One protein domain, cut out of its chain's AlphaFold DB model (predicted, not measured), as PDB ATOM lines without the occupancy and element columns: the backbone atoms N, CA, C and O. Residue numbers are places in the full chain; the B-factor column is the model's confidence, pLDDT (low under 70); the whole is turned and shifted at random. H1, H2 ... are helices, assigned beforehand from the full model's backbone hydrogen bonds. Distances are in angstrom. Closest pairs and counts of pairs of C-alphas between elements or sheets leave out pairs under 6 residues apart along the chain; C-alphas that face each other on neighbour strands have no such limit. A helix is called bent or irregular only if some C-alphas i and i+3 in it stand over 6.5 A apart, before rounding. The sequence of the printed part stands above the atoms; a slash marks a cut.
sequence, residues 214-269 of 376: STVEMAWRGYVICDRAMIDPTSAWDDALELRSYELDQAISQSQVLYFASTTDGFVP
ATOM      1  N   SER A 214     -17.150 -45.017   3.874       94.75
ATOM      2  CA  SER A 214     -18.124 -46.101   4.084       94.75
ATOM      3  C   SER A 214     -19.520 -45.629   4.506       94.75
ATOM      4  O   SER A 214     -20.454 -46.422   4.486       94.75
ATOM      5  N   THR A 215     -19.666 -44.373   4.927       95.56
ATOM      6  CA  THR A 215     -20.919 -43.799   5.453       95.56
ATOM      7  C   THR A 215     -21.475 -42.675   4.579       95.56
ATOM      8  O   THR A 215     -22.395 -41.979   4.998       95.56
ATOM      9  N   VAL A 216     -20.913 -42.469   3.383       97.00
ATOM     10  CA  VAL A 216     -21.393 -41.457   2.436       97.00
ATOM     11  C   VAL A 216     -22.830 -41.764   2.025       97.00
ATOM     12  O   VAL A 216     -23.138 -42.865   1.570       97.00
ATOM     13  N   GLU A 217     -23.697 -40.764   2.154       95.38
ATOM     14  CA  GLU A 217     -25.087 -40.824   1.711       95.38
ATOM     15  C   GLU A 217     -25.177 -41.080   0.199       95.38
ATOM     16  O   GLU A 217     -24.384 -40.544  -0.581       95.38
ATOM     17  N   MET A 218     -26.181 -41.846  -0.239       95.38
ATOM     18  CA  MET A 218     -26.316 -42.235  -1.650       95.38
ATOM     19  C   MET A 218     -26.404 -41.041  -2.610       95.38
ATOM     20  O   MET A 218     -25.826 -41.103  -3.695       95.38
ATOM     21  N   ALA A 219     -26.989 -39.921  -2.173       94.12
ATOM     22  CA  ALA A 219     -27.028 -38.677  -2.941       94.12
ATOM     23  C   ALA A 219     -25.626 -38.180  -3.355       94.12
ATOM     24  O   ALA A 219     -25.444 -37.687  -4.464       94.12
ATOM     25  N   TRP A 220     -24.608 -38.374  -2.511       97.25
ATOM     26  CA  TRP A 220     -23.234 -37.916  -2.758       97.25
ATOM     27  C   TRP A 220     -22.295 -39.021  -3.252       97.25
ATOM     28  O   TRP A 220     -21.173 -38.751  -3.685       97.25
ATOM     29  N   ARG A 221     -22.748 -40.279  -3.207       98.00
ATOM     30  CA  ARG A 221     -21.913 -41.462  -3.435       98.00
ATOM     31  C   ARG A 221     -21.266 -41.482  -4.817       98.00
ATOM     32  O   ARG A 221     -20.091 -41.815  -4.931       98.00
ATOM     33  N   GLY A 222     -22.006 -41.089  -5.853       98.25
ATOM     34  CA  GLY A 222     -21.480 -41.031  -7.220       98.25
ATOM     35  C   GLY A 222     -20.334 -40.025  -7.384       98.25
ATOM     36  O   GLY A 222     -19.363 -40.314  -8.084       98.25
ATOM     37  N   TYR A 223     -20.419 -38.868  -6.719       98.50
ATOM     38  CA  TYR A 223     -19.381 -37.834  -6.760       98.50
ATOM     39  C   TYR A 223     -18.115 -38.295  -6.039       98.50
ATOM     40  O   TYR A 223     -17.032 -38.216  -6.607       98.50
ATOM     41  N   VAL A 224     -18.267 -38.887  -4.852       98.38
ATOM     42  CA  VAL A 224     -17.153 -39.433  -4.062       98.38
ATOM     43  C   VAL A 224     -16.427 -40.574  -4.784       98.38
ATOM     44  O   VAL A 224     -15.205 -40.668  -4.723       98.38
ATOM     45  N   ILE A 225     -17.151 -41.432  -5.507       98.62
ATOM     46  CA  ILE A 225     -16.515 -42.479  -6.319       98.62
ATOM     47  C   ILE A 225     -15.781 -41.871  -7.520       98.62
ATOM     48  O   ILE A 225     -14.698 -42.339  -7.864       98.62
ATOM     49  N   CYS A 226     -16.317 -40.818  -8.150       98.62
ATOM     50  CA  CYS A 226     -15.587 -40.094  -9.197       98.62
ATOM     51  C   CYS A 226     -14.314 -39.426  -8.654       98.62
ATOM     52  O   CYS A 226     -13.291 -39.449  -9.333       98.62
ATOM     53  N   ASP A 227     -14.355 -38.878  -7.442       98.38
ATOM     54  CA  ASP A 227     -13.183 -38.313  -6.771       98.38
ATOM     55  C   ASP A 227     -12.120 -39.400  -6.511       98.38
ATOM     56  O   ASP A 227     -10.995 -39.308  -7.010       98.38
ATOM     57  N   ARG A 228     -12.523 -40.541  -5.926       98.06
ATOM     58  CA  ARG A 228     -11.666 -41.736  -5.795       98.06
ATOM     59  C   ARG A 228     -11.095 -42.189  -7.139       98.06
ATOM     60  O   ARG A 228      -9.938 -42.600  -7.216       98.06
ATOM     61  N   ALA A 229     -11.882 -42.122  -8.211       98.31
ATOM     62  CA  ALA A 229     -11.443 -42.569  -9.524       98.31
ATOM     63  C   ALA A 229     -10.254 -41.765 -10.065       98.31
ATOM     64  O   ALA A 229      -9.496 -42.298 -10.871       98.31
ATOM     65  N   MET A 230     -10.050 -40.522  -9.616       97.62
ATOM     66  CA  MET A 230      -8.877 -39.734  -9.997       97.62
ATOM     67  C   MET A 230      -7.556 -40.289  -9.446       97.62
ATOM     68  O   MET A 230      -6.492 -40.030 -10.016       97.62
ATOM     69  N   ILE A 231      -7.615 -41.064  -8.361       97.75
ATOM     70  CA  ILE A 231      -6.438 -41.619  -7.682       97.75
ATOM     71  C   ILE A 231      -6.319 -43.134  -7.875       97.75
ATOM     72  O   ILE A 231      -5.216 -43.631  -8.112       97.75
ATOM     73  N   ASP A 232      -7.448 -43.844  -7.854       97.62
ATOM     74  CA  ASP A 232      -7.564 -45.297  -7.993       97.62
ATOM     75  C   ASP A 232      -8.811 -45.658  -8.828       97.62
ATOM     76  O   ASP A 232      -9.862 -46.027  -8.288       97.62
ATOM     77  N   PRO A 233      -8.726 -45.533 -10.165       97.94
ATOM     78  CA  PRO A 233      -9.867 -45.748 -11.050       97.94
ATOM     79  C   PRO A 233     -10.366 -47.191 -11.088       97.94
ATOM     80  O   PRO A 233     -11.545 -47.408 -11.357       97.94
ATOM     81  N   THR A 234      -9.510 -48.185 -10.832       97.75
ATOM     82  CA  THR A 234      -9.932 -49.593 -10.844       97.75
ATOM     83  C   THR A 234     -10.777 -49.917  -9.620       97.75
ATOM     84  O   THR A 234     -11.863 -50.464  -9.781       97.75
ATOM     85  N   SER A 235     -10.365 -49.511  -8.417       96.88
ATOM     86  CA  SER A 235     -11.210 -49.753  -7.241       96.88
ATOM     87  C   SER A 235     -12.467 -48.879  -7.247       96.88
ATOM     88  O   SER A 235     -13.527 -49.321  -6.817       96.88
ATOM     89  N   ALA A 236     -12.383 -47.651  -7.773       97.81
ATOM     90  CA  ALA A 236     -13.563 -46.807  -7.958       97.81
ATOM     91  C   ALA A 236     -14.567 -47.420  -8.949       97.81
ATOM     92  O   ALA A 236     -15.775 -47.287  -8.767       97.81
ATOM     93  N   TRP A 237     -14.086 -48.111  -9.987       98.12
ATOM     94  CA  TRP A 237     -14.948 -48.872 -10.890       98.12
ATOM     95  C   TRP A 237     -15.692 -49.986 -10.154       98.12
ATOM     96  O   TRP A 237     -16.898 -50.123 -10.348       98.12
ATOM     97  N   ASP A 238     -15.006 -50.745  -9.297       97.00
ATOM     98  CA  ASP A 238     -15.636 -51.814  -8.519       97.00
ATOM     99  C   ASP A 238     -16.732 -51.257  -7.597       97.00
ATOM    100  O   ASP A 238     -17.859 -51.757  -7.613       97.00
ATOM    101  N   ASP A 239     -16.465 -50.145  -6.904       97.44
ATOM    102  CA  ASP A 239     -17.477 -49.446  -6.101       97.44
ATOM    103  C   ASP A 239     -18.656 -48.945  -6.960       97.44
ATOM    104  O   ASP A 239     -19.816 -48.970  -6.542       97.44
ATOM    105  N   ALA A 240     -18.384 -48.491  -8.188       97.88
ATOM    106  CA  ALA A 240     -19.407 -47.988  -9.100       97.88
ATOM    107  C   ALA A 240     -20.385 -49.082  -9.568       97.88
ATOM    108  O   ALA A 240     -21.534 -48.771  -9.902       97.88
ATOM    109  N   LEU A 241     -19.981 -50.359  -9.582       97.00
ATOM    110  CA  LEU A 241     -20.861 -51.482  -9.937       97.00
ATOM    111  C   LEU A 241     -21.993 -51.689  -8.915       97.00
ATOM    112  O   LEU A 241     -23.073 -52.183  -9.262       97.00
ATOM    113  N   GLU A 242     -21.784 -51.265  -7.670       95.56
ATOM    114  CA  GLU A 242     -22.774 -51.380  -6.598       95.56
ATOM    115  C   GLU A 242     -23.854 -50.293  -6.664       95.56
ATOM    116  O   GLU A 242     -24.945 -50.479  -6.131       95.56
ATOM    117  N   LEU A 243     -23.606 -49.191  -7.378       96.69
ATOM    118  CA  LEU A 243     -24.532 -48.059  -7.442       96.69
ATOM    119  C   LEU A 243     -25.822 -48.380  -8.194       96.69
ATOM    120  O   LEU A 243     -25.852 -49.182  -9.129       96.69
ATOM    121  N   ARG A 244     -26.888 -47.660  -7.854       95.88
ATOM    122  CA  ARG A 244     -28.115 -47.598  -8.648       95.88
ATOM    123  C   ARG A 244     -28.469 -46.146  -8.908       95.88
ATOM    124  O   ARG A 244     -28.634 -45.373  -7.975       95.88
ATOM    125  N   SER A 245     -28.614 -45.769 -10.180       95.12
ATOM    126  CA  SER A 245     -28.817 -44.362 -10.563       95.12
ATOM    127  C   SER A 245     -30.030 -43.697  -9.901       95.12
ATOM    128  O   SER A 245     -30.010 -42.490  -9.727       95.12
ATOM    129  N   TYR A 246     -31.073 -44.449  -9.529       94.06
ATOM    130  CA  TYR A 246     -32.260 -43.888  -8.869       94.06
ATOM    131  C   TYR A 246     -32.039 -43.536  -7.386       94.06
ATOM    132  O   TYR A 246     -32.875 -42.860  -6.798       94.06
ATOM    133  N   GLU A 247     -30.940 -44.001  -6.786       95.56
ATOM    134  CA  GLU A 247     -30.549 -43.703  -5.400       95.56
ATOM    135  C   GLU A 247     -29.568 -42.524  -5.326       95.56
ATOM    136  O   GLU A 247     -29.326 -41.985  -4.247       95.56
ATOM    137  N   LEU A 248     -28.985 -42.144  -6.466       96.88
ATOM    138  CA  LEU A 248     -28.020 -41.057  -6.573       96.88
ATOM    139  C   LEU A 248     -28.720 -39.701  -6.696       96.88
ATOM    140  O   LEU A 248     -29.915 -39.610  -6.984       96.88
ATOM    141  N   ASP A 249     -27.941 -38.635  -6.529       96.31
ATOM    142  CA  ASP A 249     -28.361 -37.305  -6.950       96.31
ATOM    143  C   ASP A 249     -28.727 -37.277  -8.447       96.31
ATOM    144  O   ASP A 249     -28.123 -37.958  -9.278       96.31
ATOM    145  N   GLN A 250     -29.718 -36.457  -8.801       92.88
ATOM    146  CA  GLN A 250     -30.317 -36.451 -10.140       92.88
ATOM    147  C   GLN A 250     -29.357 -35.986 -11.245       92.88
ATOM    148  O   GLN A 250     -29.626 -36.232 -12.424       92.88
ATOM    149  N   ALA A 251     -28.254 -35.319 -10.896       93.31
ATOM    150  CA  ALA A 251     -27.254 -34.850 -11.850       93.31
ATOM    151  C   ALA A 251     -26.123 -35.864 -12.114       93.31
ATOM    152  O   ALA A 251     -25.228 -35.569 -12.913       93.31
ATOM    153  N   ILE A 252     -26.168 -37.064 -11.518       97.31
ATOM    154  CA  ILE A 252     -25.189 -38.126 -11.760       97.31
ATOM    155  C   ILE A 252     -25.847 -39.498 -11.933       97.31
ATOM    156  O   ILE A 252     -26.898 -39.806 -11.385       97.31
ATOM    157  N   SER A 253     -25.222 -40.360 -12.734       97.88
ATOM    158  CA  SER A 253     -25.714 -41.716 -12.992       97.88
ATOM    159  C   SER A 253     -24.603 -42.745 -12.856       97.88
ATOM    160  O   SER A 253     -23.431 -42.435 -13.065       97.88
ATOM    161  N   GLN A 254     -24.967 -44.000 -12.581       98.25
ATOM    162  CA  GLN A 254     -24.004 -45.100 -12.519       98.25
ATOM    163  C   GLN A 254     -23.163 -45.195 -13.802       98.25
ATOM    164  O   GLN A 254     -21.950 -45.383 -13.740       98.25
ATOM    165  N   SER A 255     -23.782 -45.021 -14.972       98.12
ATOM    166  CA  SER A 255     -23.074 -45.063 -16.254       98.12
ATOM    167  C   SER A 255     -22.051 -43.936 -16.392       98.12
ATOM    168  O   SER A 255     -20.969 -44.170 -16.924       98.12
ATOM    169  N   GLN A 256     -22.353 -42.737 -15.890       97.81
ATOM    170  CA  GLN A 256     -21.404 -41.624 -15.865       97.81
ATOM    171  C   GLN A 256     -20.230 -41.900 -14.924       97.81
ATOM    172  O   GLN A 256     -19.095 -41.633 -15.310       97.81
ATOM    173  N   VAL A 257     -20.478 -42.475 -13.742       98.50
ATOM    174  CA  VAL A 257     -19.416 -42.850 -12.790       98.50
ATOM    175  C   VAL A 257     -18.504 -43.924 -13.394       98.50
ATOM    176  O   VAL A 257     -17.289 -43.753 -13.423       98.50
ATOM    177  N   LEU A 258     -19.080 -44.985 -13.973       98.31
ATOM    178  CA  LEU A 258     -18.329 -46.035 -14.675       98.31
ATOM    179  C   LEU A 258     -17.525 -45.467 -15.852       98.31
ATOM    180  O   LEU A 258     -16.354 -45.804 -16.049       98.31
ATOM    181  N   TYR A 259     -18.127 -44.574 -16.640       97.88
ATOM    182  CA  TYR A 259     -17.436 -43.905 -17.739       97.88
ATOM    183  C   TYR A 259     -16.272 -43.044 -17.234       97.88
ATOM    184  O   TYR A 259     -15.179 -43.088 -17.798       97.88
ATOM    185  N   PHE A 260     -16.473 -42.289 -16.154       98.00
ATOM    186  CA  PHE A 260     -15.419 -41.483 -15.554       98.00
ATOM    187  C   PHE A 260     -14.278 -42.365 -15.027       98.00
ATOM    188  O   PHE A 260     -13.122 -42.119 -15.358       98.00
ATOM    189  N   ALA A 261     -14.572 -43.448 -14.308       97.88
ATOM    190  CA  ALA A 261     -13.550 -44.380 -13.836       97.88
ATOM    191  C   ALA A 261     -12.760 -45.017 -14.993       97.88
ATOM    192  O   ALA A 261     -11.536 -44.911 -15.042       97.88
ATOM    193  N   SER A 262     -13.453 -45.578 -15.988       97.38
ATOM    194  CA  SER A 262     -12.813 -46.285 -17.112       97.38
ATOM    195  C   SER A 262     -12.001 -45.401 -18.061       97.38
ATOM    196  O   SER A 262     -11.136 -45.902 -18.777       97.38
ATOM    197  N   THR A 263     -12.273 -44.095 -18.086       96.50
ATOM    198  CA  THR A 263     -11.529 -43.121 -18.904       96.50
ATOM    199  C   THR A 263     -10.437 -42.393 -18.132       96.50
ATOM    200  O   THR A 263      -9.789 -41.511 -18.693       96.50
ATOM    201  N   THR A 264     -10.234 -42.724 -16.856       95.75
ATOM    202  CA  THR A 264      -9.175 -42.122 -16.049       95.75
ATOM    203  C   THR A 264      -7.869 -42.897 -16.191       95.75
ATOM    204  O   THR A 264      -7.850 -44.129 -16.242       95.75
ATOM    205  N   ASP A 265      -6.764 -42.155 -16.260       93.94
ATOM    206  CA  ASP A 265      -5.427 -42.715 -16.411       93.94
ATOM    207  C   ASP A 265      -5.103 -43.707 -15.287       93.94
ATOM    208  O   ASP A 265      -5.277 -43.425 -14.102       93.94
ATOM    209  N   GLY A 266      -4.594 -44.879 -15.674       94.06
ATOM    210  CA  GLY A 266      -4.278 -45.969 -14.749       94.06
ATOM    211  C   GLY A 266      -5.399 -46.991 -14.554       94.06
ATOM    212  O   GLY A 266      -5.179 -47.972 -13.849       94.06
ATOM    213  N   PHE A 267      -6.562 -46.821 -15.195       97.06
ATOM    214  CA  PHE A 267      -7.617 -47.832 -15.165       97.06
ATOM    215  C   PHE A 267      -7.161 -49.156 -15.795       97.06
ATOM    216  O   PHE A 267      -6.702 -49.209 -16.939       97.06
ATOM    217  N   VAL A 268      -7.349 -50.241 -15.048       95.56
ATOM    218  CA  VAL A 268      -7.180 -51.617 -15.516       95.56
ATOM    219  C   VAL A 268      -8.560 -52.276 -15.603       95.56
ATOM    220  O   VAL A 268      -9.229 -52.386 -14.573       95.56
ATOM    221  N   PRO A 269      -9.000 -52.720 -16.797       89.19
ATOM    222  CA  PRO A 269     -10.299 -53.359 -16.958       89.19
ATOM    223  C   PRO A 269     -10.348 -54.720 -16.246       89.19
ATOM    224  O   PRO A 269      -9.347 -55.447 -16.260       89.19
TER     225      PRO A 269
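AT A GLANCE: This is residues 214 to 269 of the 376 residues of a protein of Grammatophora oceanica (UniProt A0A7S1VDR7). Three short helices, H1, H2 and H3, lie side by side as a small bundle, their centres at the corners of a triangle; H2 runs against the other two. The long link of residues 243 to 253 loops round one end of the bundle, and the tail of residues 263 to 269 folds back at the other end. The printed part has 56 residues, 31 of them in the three named helices, which follow each other as H1, H2, H3; there is no named strand, and the class is all helix. The whole is compact, with a radius of gyration of the C-alphas of 10.1 A, and its rounded outline spans 28 by 21 by 16 A.

HOW THE PARTS SIT: Begin with H1, residues 218 to 229, and go on to H2, residues 233 to 242: the two touch and form a helical hairpin. Look at Ala 229 and Ala 236, their closest C-alphas, 5.0 A apart. Their lines stand at a shallow tilt of 22 degrees, opposite ways. Then find H3, residues 254 to 262, which forms a second helical hairpin with H2. Here the closest C-alphas are those of Pro 233 and Ala 261, 4.8 A apart, and the tilt is a shallow 17 degrees, opposite ways. H3 also touches H1, with the C-alphas of Ala 229 and Ala 261 the closest at 5.1 A; these two run the same way at a shallow tilt of 12 degrees. The helix packing is mostly aligned, with the three touching pairs at a shallow tilt. In H3 every O i to N i+4 pair is within hydrogen-bond range; in H1 it is 6 of 8 and in H2 5 of 6.

IN THESE COORDINATES: Find C-alpha 218 at (-26.316, -42.235, -1.650); from there H1 runs 16.8 A to C-alpha 229. H1 is irregular: C-alphas 219 and 222 are 7.4 A apart, against about 5 A in a regular helix, and its line is a rough one. H2 begins at C-alpha 233, at (-9.867, -45.748, -11.050), and covers 14.8 A to C-alpha 242. H3 runs 12.2 A from C-alpha 254 and ends at C-alpha 262, at (-12.813, -46.285, -17.112).

THE WHOLE: The two C-alphas farthest apart are those of Tyr 246 and Gly 266, at 28.7 A, while those of Ser 214 and Pro 269, the first and last printed, are 23.6 A apart. The printed part has no cut. The link from H1 to H2 is tight, with 3 residues, and the link from H2 to H3 is long, with 11. The mean pLDDT of the printed part is 96.7, and no printed residue is under 70.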